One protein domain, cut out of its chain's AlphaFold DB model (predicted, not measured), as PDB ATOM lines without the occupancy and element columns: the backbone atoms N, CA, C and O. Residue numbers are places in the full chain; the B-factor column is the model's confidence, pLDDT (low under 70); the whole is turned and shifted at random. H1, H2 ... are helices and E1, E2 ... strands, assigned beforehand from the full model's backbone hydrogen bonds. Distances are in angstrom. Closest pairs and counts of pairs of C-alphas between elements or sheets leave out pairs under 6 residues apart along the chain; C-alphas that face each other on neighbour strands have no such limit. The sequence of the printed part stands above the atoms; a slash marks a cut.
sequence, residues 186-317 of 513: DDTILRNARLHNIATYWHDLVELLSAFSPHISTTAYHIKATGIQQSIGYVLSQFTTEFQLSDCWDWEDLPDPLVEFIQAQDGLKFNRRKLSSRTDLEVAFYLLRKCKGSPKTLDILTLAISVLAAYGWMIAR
ATOM      1  N   ASP A 186     119.151  86.833  99.214       79.75
ATOM      2  CA  ASP A 186     119.286  88.254  98.868       79.75
ATOM      3  C   ASP A 186     119.909  89.068 100.015       79.75
ATOM      4  O   ASP A 186     120.857  89.825  99.810       79.75
ATOM      5  N   ASP A 187     119.484  88.837 101.263       82.69
ATOM      6  CA  ASP A 187     120.067  89.516 102.436       82.69
ATOM      7  C   ASP A 187     121.543  89.134 102.648       82.69
ATOM      8  O   ASP A 187     122.373  89.972 103.006       82.69
ATOM      9  N   THR A 188     121.912  87.880 102.370       86.06
ATOM     10  CA  THR A 188     123.312  87.434 102.450       86.06
ATOM     11  C   THR A 188     124.180  88.155 101.417       86.06
ATOM     12  O   THR A 188     125.275  88.621 101.747       86.06
ATOM     13  N   ILE A 189     123.680  88.302 100.186       89.69
ATOM     14  CA  ILE A 189     124.349  89.055  99.118       89.69
ATOM     15  C   ILE A 189     124.516  90.523  99.532       89.69
ATOM     16  O   ILE A 189     125.632  91.041  99.483       89.69
ATOM     17  N   LEU A 190     123.460  91.170 100.037       89.19
ATOM     18  CA  LEU A 190     123.507  92.564 100.498       89.19
ATOM     19  C   LEU A 190     124.481  92.768 101.670       89.19
ATOM     20  O   LEU A 190     125.195  93.771 101.730       89.19
ATOM     21  N   ARG A 191     124.569  91.809 102.597       88.69
ATOM     22  CA  ARG A 191     125.540  91.845 103.704       88.69
ATOM     23  C   ARG A 191     126.976  91.734 103.212       88.69
ATOM     24  O   ARG A 191     127.837  92.459 103.714       88.69
ATOM     25  N   ASN A 192     127.232  90.855 102.248       88.19
ATOM     26  CA  ASN A 192     128.550  90.709 101.639       88.19
ATOM     27  C   ASN A 192     128.930  91.963 100.844       88.19
ATOM     28  O   ASN A 192     130.035  92.475 101.021       88.19
ATOM     29  N   ALA A 193     127.996  92.519 100.067       89.44
ATOM     30  CA  ALA A 193     128.177  93.787  99.365       89.44
ATOM     31  C   ALA A 193     128.494  94.930 100.343       89.44
ATOM     32  O   ALA A 193     129.433  95.691 100.130       89.44
ATOM     33  N   ARG A 194     127.800  95.002 101.486       88.69
ATOM     34  CA  ARG A 194     128.123  95.959 102.554       88.69
ATOM     35  C   ARG A 194     129.548  95.782 103.085       88.69
ATOM     36  O   ARG A 194     130.238  96.777 103.285       88.69
ATOM     37  N   LEU A 195     129.977  94.552 103.377       89.06
ATOM     38  CA  LEU A 195     131.337  94.299 103.873       89.06
ATOM     39  C   LEU A 195     132.391  94.716 102.846       89.06
ATOM     40  O   LEU A 195     133.396  95.314 103.227       89.06
ATOM     41  N   HIS A 196     132.128  94.458 101.566       89.06
ATOM     42  CA  HIS A 196     132.966  94.926 100.472       89.06
ATOM     43  C   HIS A 196     133.022  96.458 100.431       89.06
ATOM     44  O   HIS A 196     134.110  97.011 100.511       89.06
ATOM     45  N   ASN A 197     131.877  97.150 100.462       89.56
ATOM     46  CA  ASN A 197     131.821  98.617 100.473       89.56
ATOM     47  C   ASN A 197     132.574  99.235 101.662       89.56
ATOM     48  O   ASN A 197     133.218 100.268 101.516       89.56
ATOM     49  N   ILE A 198     132.524  98.607 102.842       90.62
ATOM     50  CA  ILE A 198     133.299  99.048 104.013       90.62
ATOM     51  C   ILE A 198     134.802  98.860 103.777       90.62
ATOM     52  O   ILE A 198     135.592  99.716 104.172       90.62
ATOM     53  N   ALA A 199     135.210  97.745 103.167       87.50
ATOM     54  CA  ALA A 199     136.610  97.489 102.847       87.50
ATOM     55  C   ALA A 199     137.138  98.497 101.815       87.50
ATOM     56  O   ALA A 199     138.190  99.088 102.044       87.50
ATOM     57  N   THR A 200     136.369  98.739 100.750       90.50
ATOM     58  CA  THR A 200     136.655  99.741  99.716       90.50
ATOM     59  C   THR A 200     136.758 101.135 100.323       90.50
ATOM     60  O   THR A 200     137.783 101.780 100.165       90.50
ATOM     61  N   TYR A 201     135.793 101.548 101.155       94.00
ATOM     62  CA  TYR A 201     135.844 102.832 101.865       94.00
ATOM     63  C   TYR A 201     137.168 103.053 102.611       94.00
ATOM     64  O   TYR A 201     137.763 104.126 102.535       94.00
ATOM     65  N   TRP A 202     137.629 102.048 103.361       91.88
ATOM     66  CA  TRP A 202     138.883 102.165 104.098       91.88
ATOM     67  C   TRP A 202     140.106 102.171 103.185       91.88
ATOM     68  O   TRP A 202     141.065 102.875 103.491       91.88
ATOM     69  N   HIS A 203     140.091 101.386 102.108       89.31
ATOM     70  CA  HIS A 203     141.164 101.371 101.121       89.31
ATOM     71  C   HIS A 203     141.315 102.744 100.461       89.31
ATOM     72  O   HIS A 203     142.386 103.341 100.561       89.31
ATOM     73  N   ASP A 204     140.219 103.277  99.924       90.19
ATOM     74  CA  ASP A 204     140.169 104.569  99.244       90.19
ATOM     75  C   ASP A 204     140.569 105.707 100.189       90.19
ATOM     76  O   ASP A 204     141.349 106.582  99.824       90.19
ATOM     77  N   LEU A 205     140.103 105.677 101.447       91.12
ATOM     78  CA  LEU A 205     140.511 106.663 102.447       91.12
ATOM     79  C   LEU A 205     142.024 106.611 102.703       91.12
ATOM     80  O   LEU A 205     142.658 107.648 102.863       91.12
ATOM     81  N   VAL A 206     142.623 105.421 102.769       87.38
ATOM     82  CA  VAL A 206     144.068 105.279 102.997       87.38
ATOM     83  C   VAL A 206     144.872 105.747 101.790       87.38
ATOM     84  O   VAL A 206     145.871 106.442 101.974       87.38
ATOM     85  N   GLU A 207     144.450 105.394 100.580       86.81
ATOM     86  CA  GLU A 207     145.074 105.856  99.341       86.81
ATOM     87  C   GLU A 207     145.028 107.386  99.246       86.81
ATOM     88  O   GLU A 207     146.068 108.035  99.102       86.81
ATOM     89  N   LEU A 208     143.845 107.963  99.468       87.12
ATOM     90  CA  LEU A 208     143.612 109.402  99.490       87.12
ATOM     91  C   LEU A 208     144.510 110.114 100.512       87.12
ATOM     92  O   LEU A 208     145.159 111.105 100.189       87.12
ATOM     93  N   LEU A 209     144.594 109.608 101.746       85.25
ATOM     94  CA  LEU A 209     145.423 110.231 102.783       85.25
ATOM     95  C   LEU A 209     146.923 110.090 102.504       85.25
ATOM     96  O   LEU A 209     147.683 111.007 102.814       85.25
ATOM     97  N   SER A 210     147.348 108.988 101.884       81.38
ATOM     98  CA  SER A 210     148.751 108.771 101.506       81.38
ATOM     99  C   SER A 210     149.229 109.784 100.461       81.38
ATOM    100  O   SER A 210     150.396 110.171 100.480       81.38
ATOM    101  N   ALA A 211     148.330 110.262  99.592       78.56
ATOM    102  CA  ALA A 211     148.627 111.328  98.637       78.56
ATOM    103  C   ALA A 211     148.893 112.685  99.319       78.56
ATOM    104  O   ALA A 211     149.703 113.467  98.827       78.56
ATOM    105  N   PHE A 212     148.254 112.957 100.465       76.62
ATOM    106  CA  PHE A 212     148.425 114.212 101.209       76.62
ATOM    107  C   PHE A 212     149.590 114.194 102.202       76.62
ATOM    108  O   PHE A 212     150.158 115.243 102.499       76.62
ATOM    109  N   SER A 213     149.960 113.025 102.731       72.19
ATOM    110  CA  SER A 213     151.133 112.889 103.595       72.19
ATOM    111  C   SER A 213     151.826 111.537 103.377       72.19
ATOM    112  O   SER A 213     151.402 110.516 103.929       72.19
ATOM    113  N   PRO A 214     152.938 111.506 102.615       61.09
ATOM    114  CA  PRO A 214     153.643 110.269 102.264       61.09
ATOM    115  C   PRO A 214     154.329 109.581 103.460       61.09
ATOM    116  O   PRO A 214     154.898 108.501 103.311       61.09
ATOM    117  N   HIS A 215     154.292 110.183 104.653       58.34
ATOM    118  CA  HIS A 215     154.836 109.605 105.886       58.34
ATOM    119  C   HIS A 215     153.807 108.822 106.710       58.34
ATOM    120  O   HIS A 215     154.178 108.179 107.696       58.34
ATOM    121  N   ILE A 216     152.534 108.819 106.304       59.03
ATOM    122  CA  ILE A 216     151.488 108.066 106.991       59.03
ATOM    123  C   ILE A 216     151.771 106.562 106.877       59.03
ATOM    124  O   ILE A 216     151.607 105.944 105.829       59.03
ATOM    125  N   SER A 217     152.159 105.944 107.993       53.03
ATOM    126  CA  SER A 217     152.273 104.488 108.101       53.03
ATOM    127  C   SER A 217     150.962 103.891 108.609       53.03
ATOM    128  O   SER A 217     150.708 103.828 109.814       53.03
ATOM    129  N   THR A 218     150.110 103.412 107.707       54.22
ATOM    130  CA  THR A 218     148.878 102.714 108.092       54.22
ATOM    131  C   THR A 218     149.201 101.309 108.596       54.22
ATOM    132  O   THR A 218     149.702 100.464 107.859       54.22
ATOM    133  N   THR A 219     148.885 101.013 109.858       48.31
ATOM    134  CA  THR A 219     148.958  99.632 110.361       48.31
ATOM    135  C   THR A 219     147.606  98.950 110.148       48.31
ATOM    136  O   THR A 219     146.643  99.226 110.868       48.31
ATOM    137  N   ALA A 220     147.515  98.069 109.151       46.88
ATOM    138  CA  ALA A 220     146.336  97.234 108.944       46.88
ATOM    139  C   ALA A 220     146.173  96.261 110.124       46.88
ATOM    140  O   ALA A 220     147.093  95.509 110.448       46.88
ATOM    141  N   TYR A 221     145.005  96.256 110.770       45.66
ATOM    142  CA  TYR A 221     144.631  95.206 111.717       45.66
ATOM    143  C   TYR A 221     143.487  94.388 111.126       45.66
ATOM    144  O   TYR A 221     142.372  94.872 110.938       45.66
ATOM    145  N   HIS A 222     143.744  93.104 110.890       43.78
ATOM    146  CA  HIS A 222     142.668  92.142 110.699       43.78
ATOM    147  C   HIS A 222     142.064  91.827 112.067       43.78
ATOM    148  O   HIS A 222     142.690  91.163 112.899       43.78
ATOM    149  N   ILE A 223     140.842  92.293 112.320       41.16
ATOM    150  CA  ILE A 223     140.086  91.850 113.489       41.16
ATOM    151  C   ILE A 223     139.571  90.447 113.152       41.16
ATOM    152  O   ILE A 223     138.549  90.284 112.485       41.16
ATOM    153  N   LYS A 224     140.305  89.412 113.582       35.81
ATOM    154  CA  LYS A 224     139.809  88.029 113.558       35.81
ATOM    155  C   LYS A 224     138.664  87.911 114.565       35.81
ATOM    156  O   LYS A 224     138.903  87.717 115.755       35.81
ATOM    157  N   ALA A 225     137.429  88.019 114.087       36.75
ATOM    158  CA  ALA A 225     136.275  87.508 114.807       36.75
ATOM    159  C   ALA A 225     136.203  85.987 114.600       36.75
ATOM    160  O   ALA A 225     136.334  85.468 113.492       36.75
ATOM    161  N   THR A 226     136.061  85.253 115.697       35.22
ATOM    162  CA  THR A 226     135.837  83.808 115.689       35.22
ATOM    163  C   THR A 226     134.439  83.518 115.143       35.22
ATOM    164  O   THR A 226     133.463  83.667 115.870       35.22
ATOM    165  N   GLY A 227     134.369  83.124 113.865       38.12
ATOM    166  CA  GLY A 227     133.157  82.685 113.159       38.12
ATOM    167  C   GLY A 227     132.766  83.604 111.993       38.12
ATOM    168  O   GLY A 227     132.324  84.715 112.237       38.12
ATOM    169  N   ILE A 228     132.955  83.110 110.757       41.31
ATOM    170  CA  ILE A 228     132.506  83.538 109.399       41.31
ATOM    171  C   ILE A 228     132.558  85.038 108.997       41.31
ATOM    172  O   ILE A 228     132.714  85.323 107.816       41.31
ATOM    173  N   GLN A 229     132.544  86.022 109.894       41.75
ATOM    174  CA  GLN A 229     132.644  87.442 109.540       41.75
ATOM    175  C   GLN A 229     134.019  88.012 109.882       41.75
ATOM    176  O   GLN A 229     134.318  88.322 111.030       41.75
ATOM    177  N   GLN A 230     134.860  88.199 108.866       41.94
ATOM    178  CA  GLN A 230     136.057  89.027 108.989       41.94
ATOM    179  C   GLN A 230     135.632  90.500 108.984       41.94
ATOM    180  O   GLN A 230     135.081  90.985 107.999       41.94
ATOM    181  N   SER A 231     135.870  91.226 110.075       44.50
ATOM    182  CA  SER A 231     135.735  92.685 110.082       44.50
ATOM    183  C   SER A 231     137.099  93.318 109.817       44.50
ATOM    184  O   SER A 231     138.052  93.080 110.562       44.50
ATOM    185  N   ILE A 232     137.190  94.128 108.765       45.44
ATOM    186  CA  ILE A 232     138.366  94.942 108.455       45.44
ATOM    187  C   ILE A 232     138.211  96.269 109.205       45.44
ATOM    188  O   ILE A 232     137.203  96.957 109.051       45.44
ATOM    189  N   GLY A 233     139.175  96.607 110.060       46.84
ATOM    190  CA  GLY A 233     139.196  97.882 110.774       46.84
ATOM    191  C   GLY A 233     140.616  98.422 110.853       46.84
ATOM    192  O   GLY A 233     141.505  97.755 111.381       46.84
ATOM    193  N   TYR A 234     140.834  99.633 110.346       52.12
ATOM    194  CA  TYR A 234     142.126 100.313 110.404       52.12
ATOM    195  C   TYR A 234     142.173 101.235 111.623       52.12
ATOM    196  O   TYR A 234     141.268 102.034 111.862       52.12
ATOM    197  N   VAL A 235     143.234 101.133 112.429       47.62
ATOM    198  CA  VAL A 235     143.422 102.019 113.583       47.62
ATOM    199  C   VAL A 235     144.111 103.301 113.124       47.62
ATOM    200  O   VAL A 235     145.330 103.362 113.021       47.62
ATOM    201  N   LEU A 236     143.315 104.351 112.914       55.34
ATOM    202  CA  LEU A 236     143.774 105.709 112.589       55.34
ATOM    203  C   LEU A 236     144.372 106.478 113.796       55.34
ATOM    204  O   LEU A 236     144.443 107.703 113.788       55.34
ATOM    205  N   SER A 237     144.803 105.803 114.871       50.59
ATOM    206  CA  SER A 237     145.204 106.475 116.124       50.59
ATOM    207  C   SER A 237     146.495 107.298 116.031       50.59
ATOM    208  O   SER A 237     146.849 107.955 117.005       50.59
ATOM    209  N   GLN A 238     147.224 107.223 114.914       49.91
ATOM    210  CA  GLN A 238     148.475 107.959 114.698       49.91
ATOM    211  C   GLN A 238     148.274 109.302 113.970       49.91
ATOM    212  O   GLN A 238     149.140 110.163 114.054       49.91
ATOM    213  N   PHE A 239     147.114 109.531 113.342       52.72
ATOM    214  CA  PHE A 239     146.886 110.690 112.469       52.72
ATOM    215  C   PHE A 239     146.697 112.008 113.237       52.72
ATOM    216  O   PHE A 239     147.077 113.068 112.760       52.72
ATOM    217  N   THR A 240     146.159 111.965 114.457       50.00
ATOM    218  CA  THR A 240     145.771 113.178 115.204       50.00
ATOM    219  C   THR A 240     146.931 114.030 115.724       50.00
ATOM    220  O   THR A 240     146.691 115.141 116.181       50.00
ATOM    221  N   THR A 241     148.168 113.527 115.710       50.34
ATOM    222  CA  THR A 241     149.333 114.251 116.258       50.34
ATOM    223  C   THR A 241     150.226 114.893 115.203       50.34
ATOM    224  O   THR A 241     150.960 115.809 115.549       50.34
ATOM    225  N   GLU A 242     150.182 114.443 113.947       52.34
ATOM    226  CA  GLU A 242     151.095 114.934 112.899       52.34
ATOM    227  C   GLU A 242     150.505 116.082 112.066       52.34
ATOM    228  O   GLU A 242     151.261 116.886 111.534       52.34
ATOM    229  N   PHE A 243     149.175 116.228 112.021       54.97
ATOM    230  CA  PHE A 243     148.498 117.256 111.213       54.97
ATOM    231  C   PHE A 243     148.222 118.588 111.936       54.97
ATOM    232  O   PHE A 243     147.738 119.522 111.310       54.97
ATOM    233  N   GLN A 244     148.596 118.733 113.215       52.84
ATOM    234  CA  GLN A 244     148.305 119.922 114.048       52.84
ATOM    235  C   GLN A 244     149.073 121.212 113.665       52.84
ATOM    236  O   GLN A 244     149.188 122.120 114.484       52.84
ATOM    237  N   LEU A 245     149.647 121.293 112.463       51.59
ATOM    238  CA  LEU A 245     150.525 122.389 112.026       51.59
ATOM    239  C   LEU A 245     150.042 123.092 110.747       51.59
ATOM    240  O   LEU A 245     150.791 123.877 110.173       51.59
ATOM    241  N   SER A 246     148.825 122.810 110.281       59.28
ATOM    242  CA  SER A 246     148.241 123.500 109.130       59.28
ATOM    243  C   SER A 246     147.408 124.700 109.593       59.28
ATOM    244  O   SER A 246     146.515 124.544 110.423       59.28
ATOM    245  N   ASP A 247     147.672 125.886 109.034       64.31
ATOM    246  CA  ASP A 247     146.875 127.107 109.245       64.31
ATOM    247  C   ASP A 247     145.553 127.106 108.440       64.31
ATOM    248  O   ASP A 247     144.919 128.146 108.282       64.31
ATOM    249  N   CYS A 248     145.124 125.953 107.917       77.06
ATOM    250  CA  CYS A 248     143.879 125.802 107.166       77.06
ATOM    251  C   CYS A 248     142.692 125.668 108.128       77.06
ATOM    252  O   CYS A 248     142.560 124.676 108.858       77.06
ATOM    253  N   TRP A 249     141.807 126.660 108.131       85.31
ATOM    254  CA  TRP A 249     140.662 126.705 109.043       85.31
ATOM    255  C   TRP A 249     139.324 126.637 108.316       85.31
ATOM    256  O   TRP A 249     138.358 126.162 108.926       85.31
ATOM    257  N   ASP A 250     139.269 127.015 107.042       89.12
ATOM    258  CA  ASP A 250     138.031 127.146 106.283       89.12
ATOM    259  C   ASP A 250     137.779 125.935 105.377       89.12
ATOM    260  O   ASP A 250     138.678 125.163 105.052       89.12
ATOM    261  N   TRP A 251     136.515 125.708 105.010       93.12
ATOM    262  CA  TRP A 251     136.123 124.535 104.215       93.12
ATOM    263  C   TRP A 251     136.760 124.553 102.823       93.12
ATOM    264  O   TRP A 251     137.125 123.508 102.293       93.12
ATOM    265  N   GLU A 252     136.914 125.750 102.272       92.75
ATOM    266  CA  GLU A 252     137.536 126.057 100.990       92.75
ATOM    267  C   GLU A 252     139.032 125.706 100.959       92.75
ATOM    268  O   GLU A 252     139.589 125.545  99.877       92.75
ATOM    269  N   ASP A 253     139.668 125.533 102.124       88.25
ATOM    270  CA  ASP A 253     141.069 125.114 102.229       88.25
ATOM    271  C   ASP A 253     141.246 123.588 102.091       88.25
ATOM    272  O   ASP A 253     142.375 123.090 102.031       88.25
ATOM    273  N   LEU A 254     140.156 122.809 102.095       88.00
ATOM    274  CA  LEU A 254     140.238 121.360 101.933       88.00
ATOM    275  C   LEU A 254     140.579 120.993 100.482       88.00
ATOM    276  O   LEU A 254     139.967 121.525  99.559       88.00
ATOM    277  N   PRO A 255     141.470 120.011 100.253       88.62
ATOM    278  CA  PRO A 255     141.722 119.513  98.906       88.62
ATOM    279  C   PRO A 255     140.449 118.959  98.250       88.62
ATOM    280  O   PRO A 255     139.748 118.147  98.864       88.62
ATOM    281  N   ASP A 256     140.204 119.309  96.985       90.06
ATOM    282  CA  ASP A 256     139.018 118.865  96.233       90.06
ATOM    283  C   ASP A 256     138.775 117.345  96.303       90.06
ATOM    284  O   ASP A 256     137.648 116.948  96.613       90.06
ATOM    285  N   PRO A 257     139.791 116.462  96.153       91.50
ATOM    286  CA  PRO A 257     139.567 115.018  96.256       91.50
ATOM    287  C   PRO A 257     139.029 114.585  97.627       91.50
ATOM    288  O   PRO A 257     138.252 113.635  97.733       91.50
ATOM    289  N   LEU A 258     139.411 115.289  98.698       89.31
ATOM    290  CA  LEU A 258     138.913 115.022 100.044       89.31
ATOM    291  C   LEU A 258     137.472 115.506 100.215       89.31
ATOM    292  O   LEU A 258     136.658 114.798 100.811       89.31
ATOM    293  N   VAL A 259     137.142 116.676  99.666       93.75
ATOM    294  CA  VAL A 259     135.770 117.200  99.642       93.75
ATOM    295  C   VAL A 259     134.846 116.242  98.891       93.75
ATOM    296  O   VAL A 259     133.802 115.851  99.421       93.75
ATOM    297  N   GLU A 260     135.245 115.803  97.698       93.50
ATOM    298  CA  GLU A 260     134.501 114.831  96.896       93.50
ATOM    299  C   GLU A 260     134.298 113.517  97.656       93.50
ATOM    300  O   GLU A 260     133.169 113.021  97.741       93.50
ATOM    301  N   PHE A 261     135.354 113.002  98.295       95.06
ATOM    302  CA  PHE A 261     135.281 111.778  99.087       95.06
ATOM    303  C   PHE A 261     134.295 111.894 100.255       95.06
ATOM    304  O   PHE A 261     133.488 110.985 100.465       95.06
ATOM    305  N   ILE A 262     134.309 113.011 100.995       95.62
ATOM    306  CA  ILE A 262     133.358 113.289 102.086       95.62
ATOM    307  C   ILE A 262     131.925 113.334 101.548       95.62
ATOM    308  O   ILE A 262     131.025 112.707 102.110       95.62
ATOM    309  N   GLN A 263     131.703 114.063 100.456       96.06
ATOM    310  CA  GLN A 263     130.375 114.272  99.880       96.06
ATOM    311  C   GLN A 263     129.788 113.023  99.208       96.06
ATOM    312  O   GLN A 263     128.561 112.925  99.072       96.06
ATOM    313  N   ALA A 264     130.634 112.071  98.807       95.00
ATOM    314  CA  ALA A 264     130.222 110.775  98.279       95.00
ATOM    315  C   ALA A 264     129.611 109.860  99.356       95.00
ATOM    316  O   ALA A 264     128.816 108.979  99.033       95.00
ATOM    317  N   GLN A 265     129.910 110.086 100.641       95.25
ATOM    318  CA  GLN A 265     129.417 109.234 101.721       95.25
ATOM    319  C   GLN A 265     127.959 109.551 102.062       95.25
ATOM    320  O   GLN A 265     127.659 110.536 102.737       95.25
ATOM    321  N   ASP A 266     127.030 108.688 101.652       91.44
ATOM    322  CA  ASP A 266     125.599 108.894 101.901       91.44
ATOM    323  C   ASP A 266     125.244 109.038 103.386       91.44
ATOM    324  O   ASP A 266     124.394 109.854 103.749       91.44
ATOM    325  N   GLY A 267     125.931 108.305 104.264       90.88
ATOM    326  CA  GLY A 267     125.712 108.395 105.707       90.88
ATOM    327  C   GLY A 267     126.300 109.640 106.369       90.88
ATOM    328  O   GLY A 267     126.060 109.852 107.552       90.88
ATOM    329  N   LEU A 268     127.054 110.469 105.640       94.88
ATOM    330  CA  LEU A 268     127.498 111.779 106.124       94.88
ATOM    331  C   LEU A 268     126.552 112.918 105.721       94.88
ATOM    332  O   LEU A 268     126.756 114.055 106.134       94.88
ATOM    333  N   LYS A 269     125.502 112.643 104.943       95.00
ATOM    334  CA  LYS A 269     124.564 113.668 104.472       95.00
ATOM    335  C   LYS A 269     123.520 114.004 105.541       95.00
ATOM    336  O   LYS A 269     122.988 113.113 106.207       95.00
ATOM    337  N   PHE A 270     123.156 115.281 105.646       92.19
ATOM    338  CA  PHE A 270     122.027 115.749 106.459       92.19
ATOM    339  C   PHE A 270     120.775 115.801 105.591       92.19
ATOM    340  O   PHE A 270     120.703 116.612 104.676       92.19
ATOM    341  N   ASN A 271     119.803 114.912 105.809       87.75
ATOM    342  CA  ASN A 271     118.604 114.834 104.956       87.75
ATOM    343  C   ASN A 271     118.928 114.800 103.447       87.75
ATOM    344  O   ASN A 271     118.299 115.486 102.647       87.75
ATOM    345  N   ARG A 272     119.929 113.996 103.056       87.50
ATOM    346  CA  ARG A 272     120.463 113.888 101.679       87.50
ATOM    347  C   ARG A 272     121.225 115.125 101.169       87.50
ATOM    348  O   ARG A 272     121.801 115.059 100.086       87.50
ATOM    349  N   ARG A 273     121.312 116.209 101.946       94.50
ATOM    350  CA  ARG A 273     122.187 117.360 101.679       94.50
ATOM    351  C   ARG A 273     123.641 116.991 101.981       94.50
ATOM    352  O   ARG A 273     123.946 116.490 103.062       94.50
ATOM    353  N   LYS A 274     124.525 117.237 101.014       96.56
ATOM    354  CA  LYS A 274     125.978 117.061 101.150       96.56
ATOM    355  C   LYS A 274     126.539 118.015 102.211       96.56
ATOM    356  O   LYS A 274     126.012 119.112 102.379       96.56
ATOM    357  N   LEU A 275     127.608 117.603 102.891       96.31
ATOM    358  CA  LEU A 275     128.392 118.505 103.737       96.31
ATOM    359  C   LEU A 275     129.079 119.538 102.836       96.31
ATOM    360  O   LEU A 275     129.706 119.163 101.844       96.31
ATOM    361  N   SER A 276     128.926 120.822 103.152       96.69
ATOM    362  CA  SER A 276     129.450 121.910 102.316       96.69
ATOM    363  C   SER A 276     130.042 123.057 103.131       96.69
ATOM    364  O   SER A 276     130.162 124.164 102.624       96.69
ATOM    365  N   SER A 277     130.315 122.837 104.416       97.19
ATOM    366  CA  SER A 277     130.855 123.864 105.301       97.19
ATOM    367  C   SER A 277     131.582 123.248 106.493       97.19
ATOM    368  O   SER A 277     131.291 122.120 106.909       97.19
ATOM    369  N   ARG A 278     132.470 124.030 107.116       96.12
ATOM    370  CA  ARG A 278     133.084 123.677 108.403       96.12
ATOM    371  C   ARG A 278     132.020 123.387 109.460       96.12
ATOM    372  O   ARG A 278     132.120 122.392 110.169       96.12
ATOM    373  N   THR A 279     130.984 124.221 109.543       96.56
ATOM    374  CA  THR A 279     129.886 124.047 110.503       96.56
ATOM    375  C   THR A 279     129.219 122.681 110.352       96.56
ATOM    376  O   THR A 279     128.974 122.011 111.355       96.56
ATOM    377  N   ASP A 280     128.978 122.225 109.118       96.31
ATOM    378  CA  ASP A 280     128.419 120.893 108.875       96.31
ATOM    379  C   ASP A 280     129.364 119.780 109.382       96.31
ATOM    380  O   ASP A 280     128.896 118.817 109.995       96.31
ATOM    381  N   LEU A 281     130.688 119.922 109.207       96.19
ATOM    382  CA  LEU A 281     131.680 118.990 109.771       96.19
ATOM    383  C   LEU A 281     131.699 118.997 111.298       96.19
ATOM    384  O   LEU A 281     131.788 117.931 111.902       96.19
ATOM    385  N   GLU A 282     131.613 120.162 111.942       95.31
ATOM    386  CA  GLU A 282     131.570 120.240 113.407       95.31
ATOM    387  C   GLU A 282     130.323 119.531 113.950       95.31
ATOM    388  O   GLU A 282     130.405 118.767 114.914       95.31
ATOM    389  N   VAL A 283     129.169 119.723 113.301       94.00
ATOM    390  CA  VAL A 283     127.934 119.009 113.650       94.00
ATOM    391  C   VAL A 283     128.110 117.503 113.441       94.00
ATOM    392  O   VAL A 283     127.784 116.725 114.341       94.00
ATOM    393  N   ALA A 284     128.676 117.078 112.307       95.00
ATOM    394  CA  ALA A 284     128.961 115.669 112.039       95.00
ATOM    395  C   ALA A 284     129.909 115.066 113.092       95.00
ATOM    396  O   ALA A 284     129.647 113.975 113.599       95.00
ATOM    397  N   PHE A 285     130.953 115.796 113.494       94.50
ATOM    398  CA  PHE A 285     131.909 115.399 114.531       94.50
ATOM    399  C   PHE A 285     131.223 115.143 115.876       94.50
ATOM    400  O   PHE A 285     131.493 114.133 116.525       94.50
ATOM    401  N   TYR A 286     130.303 116.015 116.300       91.06
ATOM    402  CA  TYR A 286     129.559 115.805 117.548       91.06
ATOM    403  C   TYR A 286     128.579 114.631 117.473       91.06
ATOM    404  O   TYR A 286     128.381 113.927 118.468       91.06
ATOM    405  N   LEU A 287     127.959 114.406 116.311       89.31
ATOM    406  CA  LEU A 287     127.032 113.290 116.107       89.31
ATOM    407  C   LEU A 287     127.771 111.944 116.051       89.31
ATOM    408  O   LEU A 287     127.299 110.941 116.596       89.31
ATOM    409  N   LEU A 288     128.971 111.920 115.475       89.25
ATOM    410  CA  LEU A 288     129.845 110.755 115.436       89.25
ATOM    411  C   LEU A 288     130.573 110.592 116.779       89.25
ATOM    412  O   LEU A 288     131.734 110.951 116.936       89.25
ATOM    413  N   ARG A 289     129.906 109.962 117.757       78.19
ATOM    414  CA  ARG A 289     130.358 109.743 119.160       78.19
ATOM    415  C   ARG A 289     131.784 109.185 119.372       78.19
ATOM    416  O   ARG A 289     132.217 109.032 120.513       78.19
ATOM    417  N   LYS A 290     132.487 108.770 118.314       78.25
ATOM    418  CA  LYS A 290     133.874 108.276 118.350       78.25
ATOM    419  C   LYS A 290     134.915 109.389 118.250       78.25
ATOM    420  O   LYS A 290     136.059 109.153 118.641       78.25
ATOM    421  N   CYS A 291     134.524 110.567 117.787       81.25
ATOM    422  CA  CYS A 291     135.341 111.763 117.822       81.25
ATOM    423  C   CYS A 291     135.619 112.171 119.282       81.25
ATOM    424  O   CYS A 291     134.739 112.109 120.142       81.25
ATOM    425  N   LYS A 292     136.865 112.545 119.589       79.50
ATOM    426  CA  LYS A 292     137.282 113.023 120.917       79.50
ATOM    427  C   LYS A 292     137.840 114.433 120.794       79.50
ATOM    428  O   LYS A 292     138.546 114.722 119.838       79.50
ATOM    429  N   GLY A 293     137.601 115.256 121.811       85.25
ATOM    430  CA  GLY A 293     138.083 116.636 121.859       85.25
ATOM    431  C   GLY A 293     137.029 117.641 121.403       85.25
ATOM    432  O   GLY A 293     135.841 117.326 121.353       85.25
ATOM    433  N   SER A 294     137.480 118.862 121.124       88.94
ATOM    434  CA  SER A 294     136.645 119.951 120.620       88.94
ATOM    435  C   SER A 294     136.923 120.141 119.126       88.94
ATOM    436  O   SER A 294     138.079 120.357 118.772       88.94
ATOM    437  N   PRO A 295     135.916 120.111 118.237       91.56
ATOM    438  CA  PRO A 295     136.136 120.354 116.813       91.56
ATOM    439  C   PRO A 295     136.632 121.782 116.535       91.56
ATOM    440  O   PRO A 295     137.348 122.007 115.568       91.56
ATOM    441  N   LYS A 296     136.344 122.736 117.432       89.56
ATOM    442  CA  LYS A 296     136.812 124.127 117.327       89.56
ATOM    443  C   LYS A 296     138.326 124.281 117.475       89.56
ATOM    444  O   LYS A 296     138.864 125.305 117.087       89.56
ATOM    445  N   THR A 297     138.998 123.306 118.089       87.88
ATOM    446  CA  THR A 297     140.455 123.341 118.296       87.88
ATOM    447  C   THR A 297     141.216 122.567 117.226       87.88
ATOM    448  O   THR A 297     142.429 122.435 117.339       87.88
ATOM    449  N   LEU A 298     140.515 121.982 116.253       87.88
ATOM    450  CA  LEU A 298     141.115 121.239 115.153       87.88
ATOM    451  C   LEU A 298     141.133 122.128 113.909       87.88
ATOM    452  O   LEU A 298     140.124 122.771 113.602       87.88
ATOM    453  N   ASP A 299     142.247 122.124 113.186       90.12
ATOM    454  CA  ASP A 299     142.299 122.626 111.815       90.12
ATOM    455  C   ASP A 299     141.303 121.847 110.930       90.12
ATOM    456  O   ASP A 299     140.823 120.762 111.297       90.12
ATOM    457  N   ILE A 300     140.927 122.421 109.787       93.00
ATOM    458  CA  ILE A 300     139.855 121.864 108.951       93.00
ATOM    459  C   ILE A 300     140.188 120.460 108.430       93.00
ATOM    460  O   ILE A 300     139.311 119.593 108.386       93.00
ATOM    461  N   LEU A 301     141.459 120.202 108.113       89.50
ATOM    462  CA  LEU A 301     141.923 118.922 107.595       89.50
ATOM    463  C   LEU A 301     141.850 117.842 108.681       89.50
ATOM    464  O   LEU A 301     141.256 116.782 108.471       89.50
ATOM    465  N   THR A 302     142.364 118.126 109.879       89.31
ATOM    466  CA  THR A 302     142.275 117.223 111.033       89.31
ATOM    467  C   THR A 302     140.821 116.952 111.421       89.31
ATOM    468  O   THR A 302     140.473 115.815 111.768       89.31
ATOM    469  N   LEU A 303     139.948 117.963 111.347       93.12
ATOM    470  CA  LEU A 303     138.515 117.808 111.589       93.12
ATOM    471  C   LEU A 303     137.876 116.856 110.565       93.12
ATOM    472  O   LEU A 303     137.208 115.897 110.961       93.12
ATOM    473  N   ALA A 304     138.125 117.072 109.271       94.38
ATOM    474  CA  ALA A 304     137.621 116.240 108.182       94.38
ATOM    475  C   ALA A 304     138.077 114.774 108.305       94.38
ATOM    476  O   ALA A 304     137.249 113.858 108.271       94.38
ATOM    477  N   ILE A 305     139.371 114.541 108.546       91.88
ATOM    478  CA  ILE A 305     139.932 113.195 108.746       91.88
ATOM    479  C   ILE A 305     139.312 112.529 109.976       91.88
ATOM    480  O   ILE A 305     138.969 111.346 109.938       91.88
ATOM    481  N   SER A 306     139.120 113.275 111.067       91.94
ATOM    482  CA  SER A 306     138.489 112.753 112.284       91.94
ATOM    483  C   SER A 306     137.045 112.314 112.039       91.94
ATOM    484  O   SER A 306     136.636 111.261 112.535       91.94
ATOM    485  N   VAL A 307     136.282 113.095 111.265       95.31
ATOM    486  CA  VAL A 307     134.907 112.767 110.856       95.31
ATOM    487  C   VAL A 307     134.890 111.512 109.983       95.31
ATOM    488  O   VAL A 307     134.146 110.581 110.289       95.31
ATOM    489  N   LEU A 308     135.746 111.430 108.960       95.06
ATOM    490  CA  LEU A 308     135.854 110.255 108.089       95.06
ATOM    491  C   LEU A 308     136.252 109.002 108.878       95.06
ATOM    492  O   LEU A 308     135.570 107.983 108.819       95.06
ATOM    493  N   ALA A 309     137.277 109.085 109.723       91.00
ATOM    494  CA  ALA A 309     137.683 107.970 110.570       91.00
ATOM    495  C   ALA A 309     136.523 107.483 111.453       91.00
ATOM    496  O   ALA A 309     136.242 106.284 111.528       91.00
ATOM    497  N   ALA A 310     135.828 108.405 112.125       91.12
ATOM    498  CA  ALA A 310     134.702 108.072 112.990       91.12
ATOM    499  C   ALA A 310     133.517 107.480 112.210       91.12
ATOM    500  O   ALA A 310     132.879 106.544 112.702       91.12
ATOM    501  N   TYR A 311     133.265 107.969 110.995       94.50
ATOM    502  CA  TYR A 311     132.293 107.410 110.063       94.50
ATOM    503  C   TYR A 311     132.661 105.981 109.650       94.50
ATOM    504  O   TYR A 311     131.846 105.076 109.821       94.50
ATOM    505  N   GLY A 312     133.908 105.742 109.237       92.00
ATOM    506  CA  GLY A 312     134.444 104.412 108.944       92.00
ATOM    507  C   GLY A 312     134.218 103.425 110.092       92.00
ATOM    508  O   GLY A 312     133.748 102.303 109.898       92.00
ATOM    509  N   TRP A 313     134.475 103.853 111.332       88.38
ATOM    510  CA  TRP A 313     134.210 103.040 112.524       88.38
ATOM    511  C   TRP A 313     132.725 102.784 112.771       88.38
ATOM    512  O   TRP A 313     132.357 101.699 113.226       88.38
ATOM    513  N   MET A 314     131.876 103.780 112.519       88.69
ATOM    514  CA  MET A 314     130.428 103.646 112.638       88.69
ATOM    515  C   MET A 314     129.914 102.589 111.659       88.69
ATOM    516  O   MET A 314     129.197 101.677 112.077       88.69
ATOM    517  N   ILE A 315     130.334 102.657 110.393       89.94
ATOM    518  CA  ILE A 315     129.890 101.716 109.365       89.94
ATOM    519  C   ILE A 315     130.494 100.324 109.532       89.94
ATOM    520  O   ILE A 315     129.811  99.345 109.251       89.94
ATOM    521  N   ALA A 316     131.716 100.208 110.057       87.06
ATOM    522  CA  ALA A 316     132.387  98.930 110.301       87.06
ATOM    523  C   ALA A 316     131.943  98.227 111.595       87.06
ATOM    524  O   ALA A 316     132.371  97.103 111.865       87.06
ATOM    525  N   ARG A 317     131.103  98.863 112.424       82.44
ATOM    526  CA  ARG A 317     130.744  98.343 113.747       82.44
ATOM    527  C   ARG A 317     130.104  96.945 113.641       82.44
ATOM    528  O   ARG A 317     129.026  96.822 113.048       82.44
TER     529      ARG A 317
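This is residues 186 to 317 of the 513 residues of an uncharacterized protein of Penicillium solitum (UniProt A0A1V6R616). A small two-stranded hairpin, E1 and E2, runs along the long helix H1, with E2 nearer to it. Helix H4 makes the core: H3 packs on it, part of H1 meets its last turns, and the short helix H2 is near both H1 and H4, while residues 186 to 191 of H1 stick out. The printed part has 132 residues, with four named helices and two named strands in the order H1 E1 E2 H2 H3 H4; the class is mostly helix, with helices holding 62 and strands 8 of the 70 residues in named elements, and the one sheet, E1 - E2, is antiparallel. The whole is compact, with a radius of gyration of the C-alphas of 15.1 A and spans of 46 by 35 by 25 A.

Look first at strands E1, residues 220 to 223, 9.4 A, and E2, residues 231 to 234, 10.0 A. Find C-alpha 186 at (119.286, 88.254, 98.868); from there H1 runs 39.1 A to residue 212. H2 is residues 256 to 264, 12.1 A, and H3 residues 278 to 287, 14.3 A. H4, residues 300 to 315, runs 22.5 A to C-alpha 315 at (129.890, 101.716, 109.365).

In the hairpin E1 and E2, N 223 and O 231 are 3.4 A apart, within hydrogen-bond range. The closest C-alphas of H1 and E2, Ala 199 and Ile 232, are 6.4 A apart. H1 touches H4 with residues 198 to 202 alone, closest at the C-alphas of Ile 198 and Ile 315, 6.9 A, opposite ways at a shallow tilt of 21 degrees. H3 touches H4, closest at the C-alphas of Phe 285 and Val 307, 5.4 A, the same way at a shallow tilt of 34.8 degrees, only just short of steep. H2 is close to but not clearly touching H4; their closest C-alphas, Ile 262 and Leu 308, are 7.2 A apart. H1 and H3 are apart. Every O i to N i+4 pair is within hydrogen-bond range in H2, H3 and H4, and 22 of 23 in H1.

The C-alphas farthest apart, Asp 186 and Asp 247, are 48.8 A apart. The printed part has no cut; the links E2 to H2, H2 to H3 and H3 to H4 are long. Look for pLDDT under 70 in residues 214 to 247.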